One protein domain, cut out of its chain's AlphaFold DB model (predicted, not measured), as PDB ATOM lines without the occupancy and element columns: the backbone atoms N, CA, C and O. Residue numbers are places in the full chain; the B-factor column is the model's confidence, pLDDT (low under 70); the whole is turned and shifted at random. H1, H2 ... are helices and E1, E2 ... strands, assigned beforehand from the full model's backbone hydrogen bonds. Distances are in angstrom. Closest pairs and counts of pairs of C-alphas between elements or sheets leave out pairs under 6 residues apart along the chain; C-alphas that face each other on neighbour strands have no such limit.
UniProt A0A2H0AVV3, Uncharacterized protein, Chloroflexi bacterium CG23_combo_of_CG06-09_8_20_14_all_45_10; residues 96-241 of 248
ATOM      1  N   PHE A  96      33.059 -12.690 -10.560       89.69
ATOM      2  CA  PHE A  96      33.972 -12.420 -11.664       89.69
ATOM      3  C   PHE A  96      35.119 -13.440 -11.712       89.69
ATOM      4  O   PHE A  96      35.567 -13.934 -10.672       89.69
ATOM      5  N   PRO A  97      35.612 -13.791 -12.915       90.06
ATOM      6  CA  PRO A  97      36.802 -14.618 -13.038       90.06
ATOM      7  C   PRO A  97      38.018 -13.856 -12.506       90.06
ATOM      8  O   PRO A  97      38.194 -12.679 -12.813       90.06
ATOM      9  N   ASN A  98      38.883 -14.548 -11.766       93.50
ATOM     10  CA  ASN A  98      40.115 -13.959 -11.255       93.50
ATOM     11  C   ASN A  98      41.013 -13.485 -12.411       93.50
ATOM     12  O   ASN A  98      41.336 -14.261 -13.319       93.50
ATOM     13  N   ARG A  99      41.430 -12.225 -12.357       92.62
ATOM     14  CA  ARG A  99      42.284 -11.556 -13.334       92.62
ATOM     15  C   ARG A  99      43.683 -11.356 -12.758       92.62
ATOM     16  O   ARG A  99      43.847 -11.182 -11.554       92.62
ATOM     17  N   PRO A 100      44.719 -11.348 -13.606       95.25
ATOM     18  CA  PRO A 100      45.993 -10.763 -13.221       95.25
ATOM     19  C   PRO A 100      45.782  -9.280 -12.890       95.25
ATOM     20  O   PRO A 100      45.328  -8.534 -13.756       95.25
ATOM     21  N   ASN A 101      46.144  -8.852 -11.680       97.00
ATOM     22  CA  ASN A 101      46.108  -7.450 -11.257       97.00
ATOM     23  C   ASN A 101      47.154  -6.609 -12.022       97.00
ATOM     24  O   ASN A 101      48.194  -6.257 -11.479       97.00
ATOM     25  N   THR A 102      46.934  -6.368 -13.314       97.62
ATOM     26  CA  THR A 102      47.783  -5.532 -14.179       97.62
ATOM     27  C   THR A 102      46.962  -4.389 -14.754       97.62
ATOM     28  O   THR A 102      45.755  -4.549 -14.966       97.62
ATOM     29  N   TYR A 103      47.600  -3.266 -15.085       94.56
ATOM     30  CA  TYR A 103      46.908  -2.107 -15.660       94.56
ATOM     31  C   TYR A 103      46.105  -2.451 -16.927       94.56
ATOM     32  O   TYR A 103      44.977  -1.990 -17.117       94.56
ATOM     33  N   SER A 104      46.658  -3.310 -17.790       93.94
ATOM     34  CA  SER A 104      45.984  -3.737 -19.022       93.94
ATOM     35  C   SER A 104      44.713  -4.545 -18.745       93.94
ATOM     36  O   SER A 104      43.702  -4.350 -19.425       93.94
ATOM     37  N   GLU A 105      44.746  -5.459 -17.772       95.12
ATOM     38  CA  GLU A 105      43.566  -6.253 -17.408       95.12
ATOM     39  C   GLU A 105      42.540  -5.416 -16.640       95.12
ATOM     40  O   GLU A 105      41.346  -5.596 -16.869       95.12
ATOM     41  N   LEU A 106      42.977  -4.447 -15.827       94.75
ATOM     42  CA  LEU A 106      42.091  -3.459 -15.202       94.75
ATOM     43  C   LEU A 106      41.316  -2.684 -16.272       94.75
ATOM     44  O   LEU A 106      40.088  -2.624 -16.238       94.75
ATOM     45  N   CYS A 107      42.020  -2.160 -17.280       91.00
ATOM     46  CA  CYS A 107      41.389  -1.465 -18.399       91.00
ATOM     47  C   CYS A 107      40.364  -2.349 -19.121       91.00
ATOM     48  O   CYS A 107      39.270  -1.892 -19.458       91.00
ATOM     49  N   ARG A 108      40.702  -3.624 -19.345       90.12
ATOM     50  CA  ARG A 108      39.806  -4.595 -19.981       90.12
ATOM     51  C   ARG A 108      38.566  -4.870 -19.132       90.12
ATOM     52  O   ARG A 108      37.463  -4.903 -19.679       90.12
ATOM     53  N   PHE A 109      38.738  -5.044 -17.824       91.44
ATOM     54  CA  PHE A 109      37.647  -5.273 -16.883       91.44
ATOM     55  C   PHE A 109      36.666  -4.095 -16.881       91.44
ATOM     56  O   PHE A 109      35.467  -4.291 -17.075       91.44
ATOM     57  N   LEU A 110      37.176  -2.862 -16.785       88.44
ATOM     58  CA  LEU A 110      36.352  -1.649 -16.801       88.44
ATOM     59  C   LEU A 110      35.577  -1.458 -18.116       88.44
ATOM     60  O   LEU A 110      34.472  -0.921 -18.118       88.44
ATOM     61  N   GLN A 111      36.133  -1.904 -19.246       83.56
ATOM     62  CA  GLN A 111      35.488  -1.784 -20.559       83.56
ATOM     63  C   GLN A 111      34.408  -2.841 -20.814       83.56
ATOM     64  O   GLN A 111      33.428  -2.554 -21.504       83.56
ATOM     65  N   LEU A 112      34.611  -4.068 -20.328       79.00
ATOM     66  CA  LEU A 112      33.818  -5.229 -20.747       79.00
ATOM     67  C   LEU A 112      32.912  -5.791 -19.648       79.00
ATOM     68  O   LEU A 112      31.882  -6.382 -19.971       79.00
ATOM     69  N   GLU A 113      33.294  -5.642 -18.379       79.06
ATOM     70  CA  GLU A 113      32.716  -6.391 -17.251       79.06
ATOM     71  C   GLU A 113      32.176  -5.487 -16.137       79.06
ATOM     72  O   GLU A 113      31.173  -5.841 -15.517       79.06
ATOM     73  N   ALA A 114      32.762  -4.304 -15.920       69.19
ATOM     74  CA  ALA A 114      32.240  -3.319 -14.974       69.19
ATOM     75  C   ALA A 114      30.950  -2.679 -15.520       69.19
ATOM     76  O   ALA A 114      30.959  -1.659 -16.220       69.19
ATOM     77  N   VAL A 115      29.810  -3.307 -15.234       66.81
ATOM     78  CA  VAL A 115      28.493  -2.808 -15.634       66.81
ATOM     79  C   VAL A 115      27.849  -2.094 -14.456       66.81
ATOM     80  O   VAL A 115      27.224  -2.712 -13.605       66.81
ATOM     81  N   LEU A 116      27.976  -0.770 -14.445       72.50
ATOM     82  CA  LEU A 116      27.221   0.107 -13.559       72.50
ATOM     83  C   LEU A 116      25.913   0.581 -14.233       72.50
ATOM     84  O   LEU A 116      25.834   0.605 -15.471       72.50
ATOM     85  N   PRO A 117      24.859   0.913 -13.456       63.19
ATOM     86  CA  PRO A 117      23.563   1.316 -13.997       63.19
ATOM     87  C   PRO A 117      23.644   2.540 -14.903       63.19
ATOM     88  O   PRO A 117      24.538   3.379 -14.800       63.19
ATOM     89  N   ARG A 118      22.676   2.630 -15.823       55.38
ATOM     90  CA  ARG A 118      22.587   3.732 -16.788       55.38
ATOM     91  C   ARG A 118      22.021   5.025 -16.197       55.38
ATOM     92  O   ARG A 118      22.092   6.047 -16.859       55.38
ATOM     93  N   ASP A 119      21.532   4.993 -14.968       55.22
ATOM     94  CA  ASP A 119      20.860   6.131 -14.355       55.22
ATOM     95  C   ASP A 119      21.465   6.331 -12.955       55.22
ATOM     96  O   ASP A 119      20.980   5.787 -11.966       55.22
ATOM     97  N   CYS A 120      22.603   7.036 -12.878       53.81
ATOM     98  CA  CYS A 120      23.072   7.596 -11.608       53.81
ATOM     99  C   CYS A 120      22.132   8.742 -11.266       53.81
ATOM    100  O   CYS A 120      22.272   9.864 -11.756       53.81
ATOM    101  N   GLU A 121      21.105   8.421 -10.490       55.69
ATOM    102  CA  GLU A 121      20.223   9.421  -9.923       55.69
ATOM    103  C   GLU A 121      20.752   9.804  -8.536       55.69
ATOM    104  O   GLU A 121      20.974   8.918  -7.696       55.69
ATOM    105  N   PRO A 122      20.928  11.110  -8.254       51.66
ATOM    106  CA  PRO A 122      21.126  11.577  -6.891       51.66
ATOM    107  C   PRO A 122      20.011  10.992  -6.020       51.66
ATOM    108  O   PRO A 122      18.844  11.158  -6.368       51.66
ATOM    109  N   SER A 123      20.362  10.332  -4.911       49.97
ATOM    110  CA  SER A 123      19.468   9.612  -3.977       49.97
ATOM    111  C   SER A 123      19.019   8.183  -4.335       49.97
ATOM    112  O   SER A 123      18.243   7.611  -3.567       49.97
ATOM    113  N   VAL A 124      19.506   7.584  -5.432       56.53
ATOM    114  CA  VAL A 124      19.233   6.165  -5.776       56.53
ATOM    115  C   VAL A 124      20.509   5.353  -6.031       56.53
ATOM    116  O   VAL A 124      20.523   4.159  -5.745       56.53
ATOM    117  N   PHE A 125      21.532   5.978  -6.629       62.31
ATOM    118  CA  PHE A 125      22.853   5.386  -6.845       62.31
ATOM    119  C   PHE A 125      23.915   6.489  -6.870       62.31
ATOM    120  O   PHE A 125      24.212   7.040  -7.934       62.31
ATOM    121  N   ASP A 126      24.426   6.876  -5.703       75.69
ATOM    122  CA  ASP A 126      25.350   8.011  -5.561       75.69
ATOM    123  C   ASP A 126      26.846   7.623  -5.652       75.69
ATOM    124  O   ASP A 126      27.218   6.517  -6.064       75.69
ATOM    125  N   CYS A 127      27.747   8.567  -5.352       85.38
ATOM    126  CA  CYS A 127      29.191   8.325  -5.407       85.38
ATOM    127  C   CYS A 127      29.654   7.243  -4.418       85.38
ATOM    128  O   CYS A 127      30.587   6.498  -4.737       85.38
ATOM    129  N   GLY A 128      29.001   7.137  -3.256       90.12
ATOM    130  CA  GLY A 128      29.295   6.141  -2.233       90.12
ATOM    131  C   GLY A 128      28.905   4.744  -2.699       90.12
ATOM    132  O   GLY A 128      29.754   3.849  -2.749       90.12
ATOM    133  N   GLU A 129      27.664   4.579  -3.156       89.44
ATOM    134  CA  GLU A 129      27.148   3.293  -3.640       89.44
ATOM    135  C   GLU A 129      27.882   2.805  -4.898       89.44
ATOM    136  O   GLU A 129      28.255   1.631  -4.996       89.44
ATOM    137  N   SER A 130      28.149   3.708  -5.850       88.38
ATOM    138  CA  SER A 130      28.886   3.375  -7.077       88.38
ATOM    139  C   SER A 130      30.319   2.938  -6.810       88.38
ATOM    140  O   SER A 130      30.784   1.967  -7.414       88.38
ATOM    141  N   SER A 131      31.005   3.605  -5.884       93.12
ATOM    142  CA  SER A 131      32.372   3.251  -5.505       93.12
ATOM    143  C   SER A 131      32.434   1.987  -4.663       93.12
ATOM    144  O   SER A 131      33.331   1.179  -4.875       93.12
ATOM    145  N   ALA A 132      31.459   1.763  -3.778       94.25
ATOM    146  CA  ALA A 132      31.340   0.521  -3.018       94.25
ATOM    147  C   ALA A 132      31.112  -0.696  -3.922       94.25
ATOM    148  O   ALA A 132      31.727  -1.742  -3.725       94.25
ATOM    149  N   TYR A 133      30.254  -0.565  -4.940       92.00
ATOM    150  CA  TYR A 133      30.080  -1.623  -5.933       92.00
ATOM    151  C   TYR A 133      31.359  -1.852  -6.737       92.00
ATOM    152  O   TYR A 133      31.753  -2.996  -6.959       92.00
ATOM    153  N   LEU A 134      31.982  -0.772  -7.218       93.31
ATOM    154  CA  LEU A 134      33.147  -0.877  -8.084       93.31
ATOM    155  C   LEU A 134      34.338  -1.495  -7.346       93.31
ATOM    156  O   LEU A 134      34.974  -2.389  -7.901       93.31
ATOM    157  N   GLU A 135      34.609  -1.060  -6.113       96.56
ATOM    158  CA  GLU A 135      35.623  -1.675  -5.251       96.56
ATOM    159  C   GLU A 135      35.341  -3.168  -5.079       96.56
ATOM    160  O   GLU A 135      36.196  -3.983  -5.419       96.56
ATOM    161  N   TRP A 136      34.122  -3.538  -4.680       95.00
ATOM    162  CA  TRP A 136      33.738  -4.939  -4.533       95.00
ATOM    163  C   TRP A 136      33.960  -5.750  -5.814       95.00
ATOM    164  O   TRP A 136      34.519  -6.845  -5.764       95.00
ATOM    165  N   ALA A 137      33.536  -5.230  -6.967       93.44
ATOM    166  CA  ALA A 137      33.660  -5.920  -8.247       93.44
ATOM    167  C   ALA A 137      35.131  -6.126  -8.645       93.44
ATOM    168  O   ALA A 137      35.488  -7.189  -9.161       93.44
ATOM    169  N   LEU A 138      35.979  -5.129  -8.384       95.56
ATOM    170  CA  LEU A 138      37.414  -5.174  -8.653       95.56
ATOM    171  C   LEU A 138      38.137  -6.158  -7.723       95.56
ATOM    172  O   LEU A 138      38.830  -7.049  -8.222       95.56
ATOM    173  N   GLU A 139      37.906  -6.082  -6.412       95.69
ATOM    174  CA  GLU A 139      38.417  -7.047  -5.424       95.69
ATOM    175  C   GLU A 139      37.981  -8.478  -5.766       95.69
ATOM    176  O   GLU A 139      38.757  -9.441  -5.734       95.69
ATOM    177  N   ASN A 140      36.722  -8.637  -6.178       93.69
ATOM    178  CA  ASN A 140      36.191  -9.933  -6.559       93.69
ATOM    179  C   ASN A 140      36.898 -10.539  -7.776       93.69
ATOM    180  O   ASN A 140      37.124 -11.756  -7.809       93.69
ATOM    181  N   ALA A 141      37.257  -9.682  -8.733       95.06
ATOM    182  CA  ALA A 141      38.016 -10.014  -9.927       95.06
ATOM    183  C   ALA A 141      39.533 -10.113  -9.681       95.06
ATOM    184  O   ALA A 141      40.253 -10.479 -10.608       95.06
ATOM    185  N   GLY A 142      40.027  -9.850  -8.467       95.81
ATOM    186  CA  GLY A 142      41.432 -10.029  -8.087       95.81
ATOM    187  C   GLY A 142      42.320  -8.792  -8.232       95.81
ATOM    188  O   GLY A 142      43.543  -8.940  -8.236       95.81
ATOM    189  N   PHE A 143      41.737  -7.602  -8.373       97.38
ATOM    190  CA  PHE A 143      42.456  -6.328  -8.263       97.38
ATOM    191  C   PHE A 143      42.575  -5.908  -6.790       97.38
ATOM    192  O   PHE A 143      41.756  -6.334  -5.993       97.38
ATOM    193  N   ASP A 144      43.583  -5.095  -6.460       98.00
ATOM    194  CA  ASP A 144      43.794  -4.506  -5.123       98.00
ATOM    195  C   ASP A 144      43.197  -3.090  -5.120       98.00
ATOM    196  O   ASP A 144      43.808  -2.144  -5.635       98.00
ATOM    197  N   ALA A 145      41.950  -2.977  -4.665       98.06
ATOM    198  CA  ALA A 145      41.091  -1.808  -4.807       98.06
ATOM    199  C   ALA A 145      40.635  -1.251  -3.451       98.06
ATOM    200  O   ALA A 145      40.316  -1.975  -2.516       98.06
ATOM    201  N   TYR A 146      40.564   0.076  -3.367       98.62
ATOM    202  CA  TYR A 146      40.289   0.811  -2.137       98.62
ATOM    203  C   TYR A 146      39.241   1.887  -2.380       98.62
ATOM    204  O   TYR A 146      39.231   2.544  -3.424       98.62
ATOM    205  N   ILE A 147      38.418   2.143  -1.368       98.44
ATOM    206  CA  ILE A 147      37.447   3.237  -1.371       98.44
ATOM    207  C   ILE A 147      38.133   4.493  -0.839       98.44
ATOM    208  O   ILE A 147      38.499   4.563   0.337       98.44
ATOM    209  N   ALA A 148      38.291   5.498  -1.690       97.88
ATOM    210  CA  ALA A 148      38.819   6.799  -1.314       97.88
ATOM    211  C   ALA A 148      37.676   7.770  -1.007       97.88
ATOM    212  O   ALA A 148      36.735   7.907  -1.786       97.88
ATOM    213  N   VAL A 149      37.776   8.466   0.127       95.75
ATOM    214  CA  VAL A 149      36.814   9.492   0.549       95.75
ATOM    215  C   VAL A 149      37.548  10.798   0.790       95.75
ATOM    216  O   VAL A 149      38.479  10.864   1.598       95.75
ATOM    217  N   GLY A 150      37.109  11.863   0.126       93.19
ATOM    218  CA  GLY A 150      37.717  13.186   0.243       93.19
ATOM    219  C   GLY A 150      36.788  14.302  -0.200       93.19
ATOM    220  O   GLY A 150      35.606  14.088  -0.444       93.19
ATOM    221  N   ARG A 151      37.313  15.523  -0.301       90.69
ATOM    222  CA  ARG A 151      36.565  16.634  -0.913       90.69
ATOM    223  C   ARG A 151      36.357  16.369  -2.398       90.69
ATOM    224  O   ARG A 151      37.185  15.703  -3.012       90.69
ATOM    225  N   ILE A 152      35.313  16.965  -2.975       87.38
ATOM    226  CA  ILE A 152      35.053  16.895  -4.419       87.38
ATOM    227  C   ILE A 152      36.321  17.280  -5.212       87.38
ATOM    228  O   ILE A 152      36.741  18.441  -5.146       87.38
ATOM    229  N   PRO A 153      36.930  16.352  -5.979       84.94
ATOM    230  CA  PRO A 153      38.224  16.589  -6.624       84.94
ATOM    231  C   PRO A 153      38.232  17.754  -7.624       84.94
ATOM    232  O   PRO A 153      39.202  18.514  -7.678       84.94
ATOM    233  N   TRP A 154      37.141  17.938  -8.373       82.00
ATOM    234  CA  TRP A 154      36.982  19.003  -9.374       82.00
ATOM    235  C   TRP A 154      36.415  20.313  -8.805       82.00
ATOM    236  O   TRP A 154      36.319  21.310  -9.520       82.00
ATOM    237  N   TYR A 155      36.054  20.341  -7.521       80.50
ATOM    238  CA  TYR A 155      35.614  21.550  -6.830       80.50
ATOM    239  C   TYR A 155      36.054  21.501  -5.358       80.50
ATOM    240  O   TYR A 155      35.230  21.311  -4.471       80.50
ATOM    241  N   PRO A 156      37.354  21.671  -5.053       67.25
ATOM    242  CA  PRO A 156      37.896  21.434  -3.710       67.25
ATOM    243  C   PRO A 156      37.578  22.558  -2.706       67.25
ATOM    244  O   PRO A 156      38.243  22.694  -1.676       67.25
ATOM    245  N   GLU A 157      36.579  23.395  -2.985       76.88
ATOM    246  CA  GLU A 157      36.186  24.464  -2.078       76.88
ATOM    247  C   GLU A 157      35.654  23.900  -0.748       76.88
ATOM    248  O   GLU A 157      34.996  22.855  -0.720       76.88
ATOM    249  N   PRO A 158      35.854  24.605   0.384       70.62
ATOM    250  CA  PRO A 158      35.417  24.134   1.697       70.62
ATOM    251  C   PRO A 158      33.935  23.734   1.783       70.62
ATOM    252  O   PRO A 158      33.582  22.909   2.624       70.62
ATOM    253  N   ARG A 159      33.090  24.311   0.916       70.44
ATOM    254  CA  ARG A 159      31.630  24.139   0.875       70.44
ATOM    255  C   ARG A 159      31.143  23.046  -0.079       70.44
ATOM    256  O   ARG A 159      29.948  22.785  -0.097       70.44
ATOM    257  N   ALA A 160      32.031  22.436  -0.861       69.06
ATOM    258  CA  ALA A 160      31.652  21.537  -1.947       69.06
ATOM    259  C   ALA A 160      31.074  20.189  -1.489       69.06
ATOM    260  O   ALA A 160      30.396  19.537  -2.265       69.06
ATOM    261  N   GLY A 161      31.287  19.791  -0.233       83.69
ATOM    262  CA  GLY A 161      30.910  18.466   0.260       83.69
ATOM    263  C   GLY A 161      32.022  17.432   0.072       83.69
ATOM    264  O   GLY A 161      33.162  17.779  -0.260       83.69
ATOM    265  N   TYR A 162      31.685  16.174   0.352       89.31
ATOM    266  CA  TYR A 162      32.564  15.020   0.175       89.31
ATOM    267  C   TYR A 162      32.192  14.257  -1.097       89.31
ATOM    268  O   TYR A 162      31.063  14.346  -1.570       89.31
ATOM    269  N   HIS A 163      33.168  13.535  -1.633       91.50
ATOM    270  CA  HIS A 163      33.054  12.654  -2.784       91.50
ATOM    271  C   HIS A 163      33.745  11.331  -2.480       91.50
ATOM    272  O   HIS A 163      34.649  11.271  -1.637       91.50
ATOM    273  N   VAL A 164      33.328  10.295  -3.197       93.81
ATOM    274  CA  VAL A 164      33.860   8.943  -3.072       93.81
ATOM    275  C   VAL A 164      34.272   8.440  -4.450       93.81
ATOM    276  O   VAL A 164      33.522   8.584  -5.414       93.81
ATOM    277  N   TRP A 165      35.463   7.860  -4.534       94.56
ATOM    278  CA  TRP A 165      36.003   7.237  -5.743       94.56
ATOM    279  C   TRP A 165      36.830   6.000  -5.377       94.56
ATOM    280  O   TRP A 165      36.967   5.669  -4.196       94.56
ATOM    281  N   VAL A 166      37.383   5.306  -6.373       97.25
ATOM    282  CA  VAL A 166      38.194   4.098  -6.151       97.25
ATOM    283  C   VAL A 166      39.651   4.343  -6.530       97.25
ATOM    284  O   VAL A 166      39.932   4.967  -7.554       97.25
ATOM    285  N   ILE A 167      40.576   3.837  -5.713       98.06
ATOM    286  CA  ILE A 167      42.003   3.732  -6.044       98.06
ATOM    287  C   ILE A 167      42.349   2.259  -6.220       98.06
ATOM    288  O   ILE A 167      41.981   1.440  -5.382       98.06
ATOM    289  N   VAL A 168      43.065   1.927  -7.292       97.94
ATOM    290  CA  VAL A 168      43.568   0.575  -7.552       97.94
ATOM    291  C   VAL A 168      45.085   0.596  -7.623       97.94
ATOM    292  O   VAL A 168      45.660   1.399  -8.366       97.94
ATOM    293  N   TYR A 169      45.721  -0.326  -6.911       98.06
ATOM    294  CA  TYR A 169      47.145  -0.605  -7.048       98.06
ATOM    295  C   TYR A 169      47.331  -1.884  -7.858       98.06
ATOM    296  O   TYR A 169      46.765  -2.932  -7.567       98.06
ATOM    297  N   THR A 170      48.126  -1.801  -8.916       97.38
ATOM    298  CA  THR A 170      48.376  -2.930  -9.822       97.38
ATOM    299  C   THR A 170      49.756  -3.535  -9.581       97.38
ATOM    300  O   THR A 170      50.703  -2.844  -9.202       97.38
ATOM    301  N   ASN A 171      49.906  -4.835  -9.838       97.56
ATOM    302  CA  ASN A 171      51.161  -5.568  -9.640       97.56
ATOM    303  C   ASN A 171      52.286  -5.103 -10.579       97.56
ATOM    304  O   ASN A 171      53.458  -5.343 -10.293       97.56
ATOM    305  N   ASP A 172      51.947  -4.465 -11.702       96.81
ATOM    306  CA  ASP A 172      52.895  -3.824 -12.619       96.81
ATOM    307  C   ASP A 172      53.242  -2.376 -12.222       96.81
ATOM    308  O   ASP A 172      53.978  -1.702 -12.942       96.81
ATOM    309  N   GLY A 173      52.808  -1.932 -11.035       95.94
ATOM    310  CA  GLY A 173      53.299  -0.727 -10.364       95.94
ATOM    311  C   GLY A 173      52.501   0.544 -10.640       95.94
ATOM    312  O   GLY A 173      52.982   1.630 -10.314       95.94
ATOM    313  N   TYR A 174      51.308   0.440 -11.232       95.25
ATOM    314  CA  TYR A 174      50.428   1.590 -11.429       95.25
ATOM    315  C   TYR A 174      49.511   1.796 -10.227       95.25
ATOM    316  O   TYR A 174      48.882   0.850  -9.753       95.25
ATOM    317  N   GLU A 175      49.399   3.053  -9.816       95.75
ATOM    318  CA  GLU A 175      48.321   3.583  -8.988       95.75
ATOM    319  C   GLU A 175      47.295   4.231  -9.921       95.75
ATOM    320  O   GLU A 175      47.656   5.049 -10.773       95.75
ATOM    321  N   VAL A 176      46.031   3.832  -9.807       94.94
ATOM    322  CA  VAL A 176      44.977   4.222 -10.748       94.94
ATOM    323  C   VAL A 176      43.781   4.751  -9.980       94.94
ATOM    324  O   VAL A 176      43.127   4.000  -9.261       94.94
ATOM    325  N   ALA A 177      43.460   6.028 -10.175       95.06
ATOM    326  CA  ALA A 177      42.214   6.593  -9.686       95.06
ATOM    327  C   ALA A 177      41.075   6.369 -10.682       95.06
ATOM    328  O   ALA A 177      41.237   6.586 -11.887       95.06
ATOM    329  N   ILE A 178      39.917   5.955 -10.172       92.69
ATOM    330  CA  ILE A 178      38.733   5.641 -10.964       92.69
ATOM    331  C   ILE A 178      37.534   6.406 -10.408       92.69
ATOM    332  O   ILE A 178      37.123   6.204  -9.265       92.69
ATOM    333  N   GLU A 179      36.955   7.267 -11.238       90.44
ATOM    334  CA  GLU A 179      35.685   7.930 -10.971       90.44
ATOM    335  C   GLU A 179      34.533   6.961 -11.258       90.44
ATOM    336  O   GLU A 179      34.108   6.782 -12.403       90.44
ATOM    337  N   SER A 180      34.022   6.322 -10.207       88.00
ATOM    338  CA  SER A 180      32.958   5.316 -10.297       88.00
ATOM    339  C   SER A 180      31.690   5.867 -10.947       88.00
ATOM    340  O   SER A 180      31.043   5.177 -11.735       88.00
ATOM    341  N   THR A 181      31.352   7.134 -10.691       81.81
ATOM    342  CA  THR A 181      30.160   7.753 -11.291       81.81
ATOM    343  C   THR A 181      30.303   7.932 -12.804       81.81
ATOM    344  O   THR A 181      29.315   7.820 -13.526       81.81
ATOM    345  N   ALA A 182      31.525   8.072 -13.332       79.50
ATOM    346  CA  ALA A 182      31.769   8.157 -14.774       79.50
ATOM    347  C   ALA A 182      31.518   6.825 -15.509       79.50
ATOM    348  O   ALA A 182      31.381   6.798 -16.734       79.50
ATOM    349  N   LEU A 183      31.416   5.714 -14.773       79.94
ATOM    350  CA  LEU A 183      31.025   4.410 -15.311       79.94
ATOM    351  C   LEU A 183      29.497   4.226 -15.385       79.94
ATOM    352  O   LEU A 183      29.030   3.266 -16.009       79.94
ATOM    353  N   THR A 184      28.723   5.136 -14.787       74.81
ATOM    354  CA  THR A 184      27.256   5.143 -14.832       74.81
ATOM    355  C   THR A 184      26.739   5.955 -16.031       74.81
ATOM    356  O   THR A 184      27.332   6.955 -16.438       74.81
ATOM    357  N   GLY A 185      25.616   5.532 -16.611       64.75
ATOM    358  CA  GLY A 185      24.775   6.368 -17.483       64.75
ATOM    359  C   GLY A 185      25.385   7.261 -18.562       64.75
ATOM    360  O   GLY A 185      26.256   6.840 -19.328       64.75
ATOM    361  N   GLU A 186      24.832   8.483 -18.653       48.41
ATOM    362  CA  GLU A 186      25.140   9.547 -19.632       48.41
ATOM    363  C   GLU A 186      26.618   9.984 -19.625       48.41
ATOM    364  O   GLU A 186      27.106  10.542 -20.612       48.41
ATOM    365  N   TYR A 187      27.364   9.678 -18.557       50.03
ATOM    366  CA  TYR A 187      28.778  10.035 -18.419       50.03
ATOM    367  C   TYR A 187      29.740   9.064 -19.112       50.03
ATOM    368  O   TYR A 187      30.877   9.452 -19.387       50.03
ATOM    369  N   LYS A 188      29.276   7.878 -19.551       49.69
ATOM    370  CA  LYS A 188      30.071   6.996 -20.434       49.69
ATOM    371  C   LYS A 188      30.539   7.697 -21.717       49.69
ATOM    372  O   LYS A 188      31.514   7.260 -22.322       49.69
ATOM    373  N   ALA A 189      29.846   8.757 -22.145       40.16
ATOM    374  CA  ALA A 189      30.152   9.497 -23.366       40.16
ATOM    375  C   ALA A 189      30.945  10.801 -23.141       40.16
ATOM    376  O   ALA A 189      31.567  11.289 -24.084       40.16
ATOM    377  N   SER A 190      30.948  11.383 -21.934       41.25
ATOM    378  CA  SER A 190      31.471  12.747 -21.721       41.25
ATOM    379  C   SER A 190      32.938  12.828 -21.283       41.25
ATOM    380  O   SER A 190      33.478  13.928 -21.218       41.25
ATOM    381  N   GLN A 191      33.624  11.695 -21.095       45.97
ATOM    382  CA  GLN A 191      35.086  11.643 -20.898       45.97
ATOM    383  C   GLN A 191      35.826  10.888 -22.022       45.97
ATOM    384  O   GLN A 191      36.909  10.349 -21.826       45.97
ATOM    385  N   LEU A 192      35.264  10.878 -23.240       43.09
ATOM    386  CA  LEU A 192      35.826  10.258 -24.456       43.09
ATOM    387  C   LEU A 192      37.124  10.907 -24.997       43.09
ATOM    388  O   LEU A 192      37.442  10.760 -26.178       43.09
ATOM    389  N   SER A 193      37.882  11.641 -24.186       43.34
ATOM    390  CA  SER A 193      39.081  12.350 -24.647       43.34
ATOM    391  C   SER A 193      40.409  11.756 -24.191       43.34
ATOM    392  O   SER A 193      41.456  12.256 -24.602       43.34
ATOM    393  N   THR A 194      40.409  10.677 -23.414       50.12
ATOM    394  CA  THR A 194      41.638   9.972 -23.047       50.12
ATOM    395  C   THR A 194      41.664   8.579 -23.657       50.12
ATOM    396  O   THR A 194      40.670   7.865 -23.705       50.12
ATOM    397  N   LEU A 195      42.828   8.174 -24.166       54.03
ATOM    398  CA  LEU A 195      43.118   6.837 -24.702       54.03
ATOM    399  C   LEU A 195      43.103   5.744 -23.602       54.03
ATOM    400  O   LEU A 195      43.811   4.745 -23.709       54.03
ATOM    401  N   THR A 196      42.349   5.954 -22.523       66.19
ATOM    402  CA  THR A 196      42.289   5.137 -21.308       66.19
ATOM    403  C   THR A 196      40.909   4.496 -21.167       66.19
ATOM    404  O   THR A 196      39.944   4.910 -21.806       66.19
ATOM    405  N   ALA A 197      40.803   3.434 -20.366       77.31
ATOM    406  CA  ALA A 197      39.507   2.813 -20.104       77.31
ATOM    407  C   ALA A 197      38.532   3.793 -19.414       77.31
ATOM    408  O   ALA A 197      38.991   4.718 -18.738       77.31
ATOM    409  N   PRO A 198      37.205   3.599 -19.565       77.50
ATOM    410  CA  PRO A 198      36.198   4.444 -18.925       77.50
ATOM    411  C   PRO A 198      36.444   4.611 -17.421       77.50
ATOM    412  O   PRO A 198      36.890   3.676 -16.759       77.50
ATOM    413  N   GLY A 199      36.155   5.803 -16.896       82.44
ATOM    414  CA  GLY A 199      36.270   6.133 -15.472       82.44
ATOM    415  C   GLY A 199      37.693   6.341 -14.947       82.44
ATOM    416  O   GLY A 199      37.842   6.955 -13.896       82.44
ATOM    417  N   ILE A 200      38.740   5.888 -15.648       89.69
ATOM    418  CA  ILE A 200      40.126   6.124 -15.221       89.69
ATOM    419  C   ILE A 200      40.465   7.612 -15.341       89.69
ATOM    420  O   ILE A 200      40.413   8.186 -16.431       89.69
ATOM    421  N   ILE A 201      40.915   8.201 -14.235       88.69
ATOM    422  CA  ILE A 201      41.470   9.552 -14.194       88.69
ATOM    423  C   ILE A 201      42.971   9.459 -14.454       88.69
ATOM    424  O   ILE A 201      43.734   9.048 -13.582       88.69
ATOM    425  N   ALA A 202      43.421   9.812 -15.658       84.81
ATOM    426  CA  ALA A 202      44.834   9.684 -16.004       84.81
ATOM    427  C   ALA A 202      45.722  10.644 -15.186       84.81
ATOM    428  O   ALA A 202      45.357  11.784 -14.885       84.81
ATOM    429  N   TRP A 203      46.930  10.183 -14.845       83.38
ATOM    430  CA  TRP A 203      47.935  11.038 -14.220       83.38
ATOM    431  C   TRP A 203      48.298  12.187 -15.162       83.38
ATOM    432  O   TRP A 203      48.642  11.960 -16.324       83.38
ATOM    433  N   ASN A 204      48.272  13.420 -14.653       84.44
ATOM    434  CA  ASN A 204      48.532  14.619 -15.446       84.44
ATOM    435  C   ASN A 204      47.579  14.808 -16.636       84.44
ATOM    436  O   ASN A 204      47.985  15.344 -17.668       84.44
ATOM    437  N   ASP A 205      46.319  14.390 -16.492       81.62
ATOM    438  CA  ASP A 205      45.287  14.637 -17.494       81.62
ATOM    439  C   ASP A 205      44.908  16.129 -17.534       81.62
ATOM    440  O   ASP A 205      44.313  16.645 -16.583       81.62
ATOM    441  N   PRO A 206      45.223  16.860 -18.621       78.50
ATOM    442  CA  PRO A 206      44.888  18.277 -18.721       78.50
ATOM    443  C   PRO A 206      43.385  18.526 -18.908       78.50
ATOM    444  O   PRO A 206      42.951  19.673 -18.802       78.50
ATOM    445  N   LEU A 207      42.599  17.490 -19.220       78.19
ATOM    446  CA  LEU A 207      41.160  17.588 -19.474       78.19
ATOM    447  C   LEU A 207      40.331  17.334 -18.213       78.19
ATOM    448  O   LEU A 207      39.191  17.790 -18.133       78.19
ATOM    449  N   VAL A 208      40.917  16.688 -17.200       79.75
ATOM    450  CA  VAL A 208      40.291  16.501 -15.889       79.75
ATOM    451  C   VAL A 208      40.803  17.570 -14.927       79.75
ATOM    452  O   VAL A 208      41.894  17.485 -14.355       79.75
ATOM    453  N   PHE A 209      39.997  18.613 -14.724       81.12
ATOM    454  CA  PHE A 209      40.303  19.631 -13.723       81.12
ATOM    455  C   PHE A 209      40.381  19.001 -12.326       81.12
ATOM    456  O   PHE A 209      39.472  18.295 -11.898       81.12
ATOM    457  N   GLY A 210      41.471  19.269 -11.606       84.50
ATOM    458  CA  GLY A 210      41.678  18.709 -10.273       84.50
ATOM    459  C   GLY A 210      42.060  17.226 -10.258       84.50
ATOM    460  O   GLY A 210      41.982  16.625  -9.192       84.50
ATOM    461  N   TRP A 211      42.519  16.641 -11.379       88.44
ATOM    462  CA  TRP A 211      42.955  15.232 -11.452       88.44
ATOM    463  C   TRP A 211      43.879  14.827 -10.290       88.44
ATOM    464  O   TRP A 211      43.738  13.748  -9.731       88.44
ATOM    465  N   ARG A 212      44.783  15.719  -9.860       91.38
ATOM    466  CA  ARG A 212      45.708  15.472  -8.745       91.38
ATOM    467  C   ARG A 212      44.985  15.171  -7.431       91.38
ATOM    468  O   ARG A 212      45.464  14.361  -6.648       91.38
ATOM    469  N   ASN A 213      43.828  15.785  -7.198       91.88
ATOM    470  CA  ASN A 213      43.052  15.589  -5.974       91.88
ATOM    471  C   ASN A 213      42.467  14.175  -5.873       91.88
ATOM    472  O   ASN A 213      42.201  13.725  -4.765       91.88
ATOM    473  N   TYR A 214      42.315  13.457  -6.989       92.00
ATOM    474  CA  TYR A 214      41.945  12.045  -6.942       92.00
ATOM    475  C   TYR A 214      43.056  11.176  -6.337       92.00
ATOM    476  O   TYR A 214      42.758  10.218  -5.637       92.00
ATOM    477  N   TYR A 215      44.322  11.527  -6.562       93.81
ATOM    478  CA  TYR A 215      45.478  10.764  -6.078       93.81
ATOM    479  C   TYR A 215      45.983  11.244  -4.714       93.81
ATOM    480  O   TYR A 215      46.434  10.458  -3.896       93.81
ATOM    481  N   GLU A 216      45.915  12.549  -4.452       93.44
ATOM    482  CA  GLU A 216      46.553  13.157  -3.274       93.44
ATOM    483  C   GLU A 216      45.538  13.818  -2.317       93.44
ATOM    484  O   GLU A 216      45.913  14.290  -1.245       93.44
ATOM    485  N   GLY A 217      44.260  13.911  -2.704       91.44
ATOM    486  CA  GLY A 217      43.249  14.739  -2.029       91.44
ATOM    487  C   GLY A 217      42.239  13.992  -1.154       91.44
ATOM    488  O   GLY A 217      41.354  14.638  -0.583       91.44
ATOM    489  N   TYR A 218      42.337  12.666  -1.032       93.56
ATOM    490  CA  TYR A 218      41.477  11.903  -0.126       93.56
ATOM    491  C   TYR A 218      41.877  12.106   1.341       93.56
ATOM    492  O   TYR A 218      43.044  12.270   1.692       93.56
ATOM    493  N   ASN A 219      40.883  12.097   2.227       94.75
ATOM    494  CA  ASN A 219      41.075  12.135   3.675       94.75
ATOM    495  C   ASN A 219      41.194  10.730   4.264       94.75
ATOM    496  O   ASN A 219      41.895  10.534   5.258       94.75
ATOM    497  N   HIS A 220      40.516   9.768   3.641       97.00
ATOM    498  CA  HIS A 220      40.502   8.376   4.053       97.00
ATOM    499  C   HIS A 220      40.598   7.462   2.839       97.00
ATOM    500  O   HIS A 220      40.050   7.768   1.783       97.00
ATOM    501  N   LEU A 221      41.287   6.342   3.031       98.00
ATOM    502  CA  LEU A 221      41.399   5.249   2.082       98.00
ATOM    503  C   LEU A 221      41.023   3.974   2.837       98.00
ATOM    504  O   LEU A 221      41.654   3.657   3.846       98.00
ATOM    505  N   PHE A 222      39.960   3.306   2.407       98.38
ATOM    506  CA  PHE A 222      39.420   2.124   3.069       98.38
ATOM    507  C   PHE A 222      39.680   0.885   2.222       98.38
ATOM    508  O   PHE A 222      39.345   0.868   1.042       98.38
ATOM    509  N   GLU A 223      40.221  -0.159   2.848       97.25
ATOM    510  CA  GLU A 223      40.471  -1.464   2.210       97.25
ATOM    511  C   GLU A 223      39.184  -2.222   1.875       97.25
ATOM    512  O   GLU A 223      39.213  -3.203   1.152       97.25
ATOM    513  N   ASN A 224      38.068  -1.864   2.513       96.12
ATOM    514  CA  ASN A 224      36.786  -2.526   2.317       96.12
ATOM    515  C   ASN A 224      35.641  -1.699   2.896       96.12
ATOM    516  O   ASN A 224      35.826  -0.761   3.688       96.12
ATOM    517  N   ILE A 225      34.426  -2.135   2.582       96.31
ATOM    518  CA  ILE A 225      33.206  -1.473   3.019       96.31
ATOM    519  C   ILE A 225      33.018  -1.472   4.542       96.31
ATOM    520  O   ILE A 225      32.446  -0.534   5.086       96.31
ATOM    521  N   TYR A 226      33.548  -2.452   5.284       97.25
ATOM    522  CA  TYR A 226      33.411  -2.485   6.748       97.25
ATOM    523  C   TYR A 226      34.232  -1.396   7.445       97.25
ATOM    524  O   TYR A 226      33.824  -0.895   8.503       97.25
ATOM    525  N   GLN A 227      35.380  -1.021   6.875       97.75
ATOM    526  CA  GLN A 227      36.155   0.131   7.337       97.75
ATOM    527  C   GLN A 227      35.418   1.440   7.030       97.75
ATOM    528  O   GLN A 227      35.301   2.290   7.917       97.75
ATOM    529  N   ALA A 228      34.840   1.555   5.832       96.75
ATOM    530  CA  ALA A 228      34.043   2.710   5.431       96.75
ATOM    531  C   ALA A 228      32.792   2.890   6.322       96.75
ATOM    532  O   ALA A 228      32.546   3.978   6.846       96.75
ATOM    533  N   ILE A 229      32.065   1.804   6.612       97.25
ATOM    534  CA  ILE A 229      30.917   1.781   7.537       97.25
ATOM    535  C   ILE A 229      31.342   2.154   8.958       97.25
ATOM    536  O   ILE A 229      30.650   2.921   9.623       97.25
ATOM    537  N   ARG A 230      32.490   1.661   9.444       96.69
ATOM    538  CA  ARG A 230      33.014   2.024  10.775       96.69
ATOM    539  C   ARG A 230      33.278   3.515  10.899       96.69
ATOM    540  O   ARG A 230      33.031   4.093  11.958       96.69
ATOM    541  N   TYR A 231      33.823   4.100   9.840       95.25
ATOM    542  CA  TYR A 231      34.119   5.520   9.782       95.25
ATOM    543  C   TYR A 231      32.836   6.358   9.710       95.25
ATOM    544  O   TYR A 231      32.676   7.284  10.503       95.25
ATOM    545  N   ALA A 232      31.905   5.999   8.822       93.81
ATOM    546  CA  ALA A 232      30.642   6.717   8.636       93.81
ATOM    547  C   ALA A 232      29.631   6.492   9.778       93.81
ATOM    548  O   ALA A 232      28.757   7.324  10.011       93.81
ATOM    549  N   GLY A 233      29.729   5.365  10.486       95.31
ATOM    550  CA  GLY A 233      28.756   4.923  11.487       95.31
ATOM    551  C   GLY A 233      27.449   4.381  10.897       95.31
ATOM    552  O   GLY A 233      26.490   4.203  11.640       95.31
ATOM    553  N   THR A 234      27.387   4.148   9.583       95.06
ATOM    554  CA  THR A 234      26.186   3.687   8.873       95.06
ATOM    555  C   THR A 234      26.545   2.960   7.580       95.06
ATOM    556  O   THR A 234      27.538   3.293   6.931       95.06
ATOM    557  N   ALA A 235      25.724   1.980   7.195       94.81
ATOM    558  CA  ALA A 235      25.781   1.322   5.889       94.81
ATOM    559  C   ALA A 235      25.035   2.082   4.781       94.81
ATOM    560  O   ALA A 235      25.153   1.716   3.619       94.81
ATOM    561  N   GLN A 236      24.275   3.128   5.118       91.12
ATOM    562  CA  GLN A 236      23.381   3.809   4.175       91.12
ATOM    563  C   GLN A 236      24.090   4.470   2.981       91.12
ATOM    564  O   GLN A 236      23.483   4.572   1.932       91.12
ATOM    565  N   GLU A 237      25.339   4.908   3.129       89.25
ATOM    566  CA  GLU A 237      26.133   5.513   2.038       89.25
ATOM    567  C   GLU A 237      26.653   4.467   1.031       89.25
ATOM    568  O   GLU A 237      27.172   4.780  -0.031       89.25
ATOM    569  N   TRP A 238      26.581   3.190   1.400       92.31
ATOM    570  CA  TRP A 238      27.380   2.115   0.817       92.31
ATOM    571  C   TRP A 238      26.523   0.984   0.241       92.31
ATOM    572  O   TRP A 238      27.038   0.040  -0.358       92.31
ATOM    573  N   ASN A 239      25.218   1.040   0.479       89.69
ATOM    574  CA  ASN A 239      24.259  -0.058   0.416       89.69
ATOM    575  C   ASN A 239      23.734  -0.355  -0.997       89.69
ATOM    576  O   ASN A 239      22.559  -0.696  -1.158       89.69
ATOM    577  N   TRP A 240      24.612  -0.349  -2.004       87.75
ATOM    578  CA  TRP A 240      24.252  -0.622  -3.403       87.75
ATOM    579  C   TRP A 240      23.499  -1.950  -3.598       87.75
ATOM    580  O   TRP A 240      22.712  -2.103  -4.536       87.75
ATOM    581  N   TRP A 241      23.717  -2.921  -2.703       86.19
ATOM    582  CA  TRP A 241      23.061  -4.229  -2.715       86.19
ATOM    583  C   TRP A 241      21.571  -4.186  -2.345       86.19
ATOM    584  O   TRP A 241      20.877  -5.184  -2.516       86.19
TER     585      TRP A 241
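What this domain is: This is residues 96 to 241 of the 248 residues of an uncharacterized protein of Chloroflexi bacterium CG23_combo_of_CG06-09_8_20_14_all_45_10 (UniProt A0A2H0AVV3). A strongly twisted sheet of four antiparallel strands lies between helices: the longest helix, H2, covers E2 and E1 on one face, H6 covers E4 on that same face, and the short helix H5 is on the other, making three layers. The long loop of residues 190 to 210 is tied to the sheet's edge at E3 by a short pairing of residues 200 to 201. The printed part has 146 residues with six named helices and four named strands, in the order H1 H2 E1 E2 E3 H3 H4 H5 E4 H6; the sheet's order is E3 E2 E1 E4. The class is mixed, helices and strands, with under half of the residues in named elements. The whole is compact and rounded, with a radius of gyration of the C-alphas of 14.1 A and spans of 36 by 33 by 29 A.

How they stand to each other: Start at H1, residues 103 to 112, which only grazes the sheet with residues 103 to 110. H2, residues 127 to 140, is near H1. E1, residues 144 to 151, E2, residues 162 to 169, and E3, residues 175 to 178, form a meander, each strand the antiparallel neighbour of the one before; E1 and E2 are a hairpin, as are E2 and E3. Look for N 148 and O 165 at 2.8 A between E1 and E2, and N 178 and O 166 at 2.8 A between E3 and E2. H2 is over E2 and E1 at a height over the sheet of 8.1 A, along the strands at 10 degrees to E2 on the local plane; C-alphas Cys 127 and Val 164 are its closest pair with E2, 5.3 A. H3, residues 180 to 183, touches H2, closest at C-alphas Ser 180 and Ser 131, 5.3 A. H4, residues 185 to 189, is not on the sheet and is close to H3 but not clearly touching, with C-alphas Ala 182 and Lys 188 closest at 6.0 A. H5, residues 211 to 216, has its closest C-alphas with E3 at Tyr 214 and Ala 177, 6.1 A. E4, residues 218 to 222, is antiparallel to E1, with N 147 and O 222 at 2.9 A. H6, residues 225 to 232, is over E4 at a height over the sheet of 9.1 A, on the same face as H2 and the opposite face from H5. In H1, H2 and H6 every O i to N i+4 pair is within hydrogen-bond range; H5 has 1 of 2, H4 has 0 of 1 beside 1 of 2 O i to N i+3 pairs, and H3 is too short for an O i to N i+4 pair.

Where its parts are: Find C-alpha 103 at (46.908, -2.107, -15.660), where H1 begins its 14.4 A. H2 runs 19.6 A from C-alpha 127 at (29.191, 8.325, -5.407). E1 spans 22.7 A and E2 22.6 A. H6 ends at C-alpha 232, (30.642, 6.717, 8.636).

The domain as a whole: The C-alphas of Pro 97 and Arg 159 are the two farthest apart, 41.5 A. The printed part has no cut. The links from H1 to H2 and from H4 to H5 are long. The model's confidence is under 70 at 25 residues, among them 117 to 125 and 185 to 196.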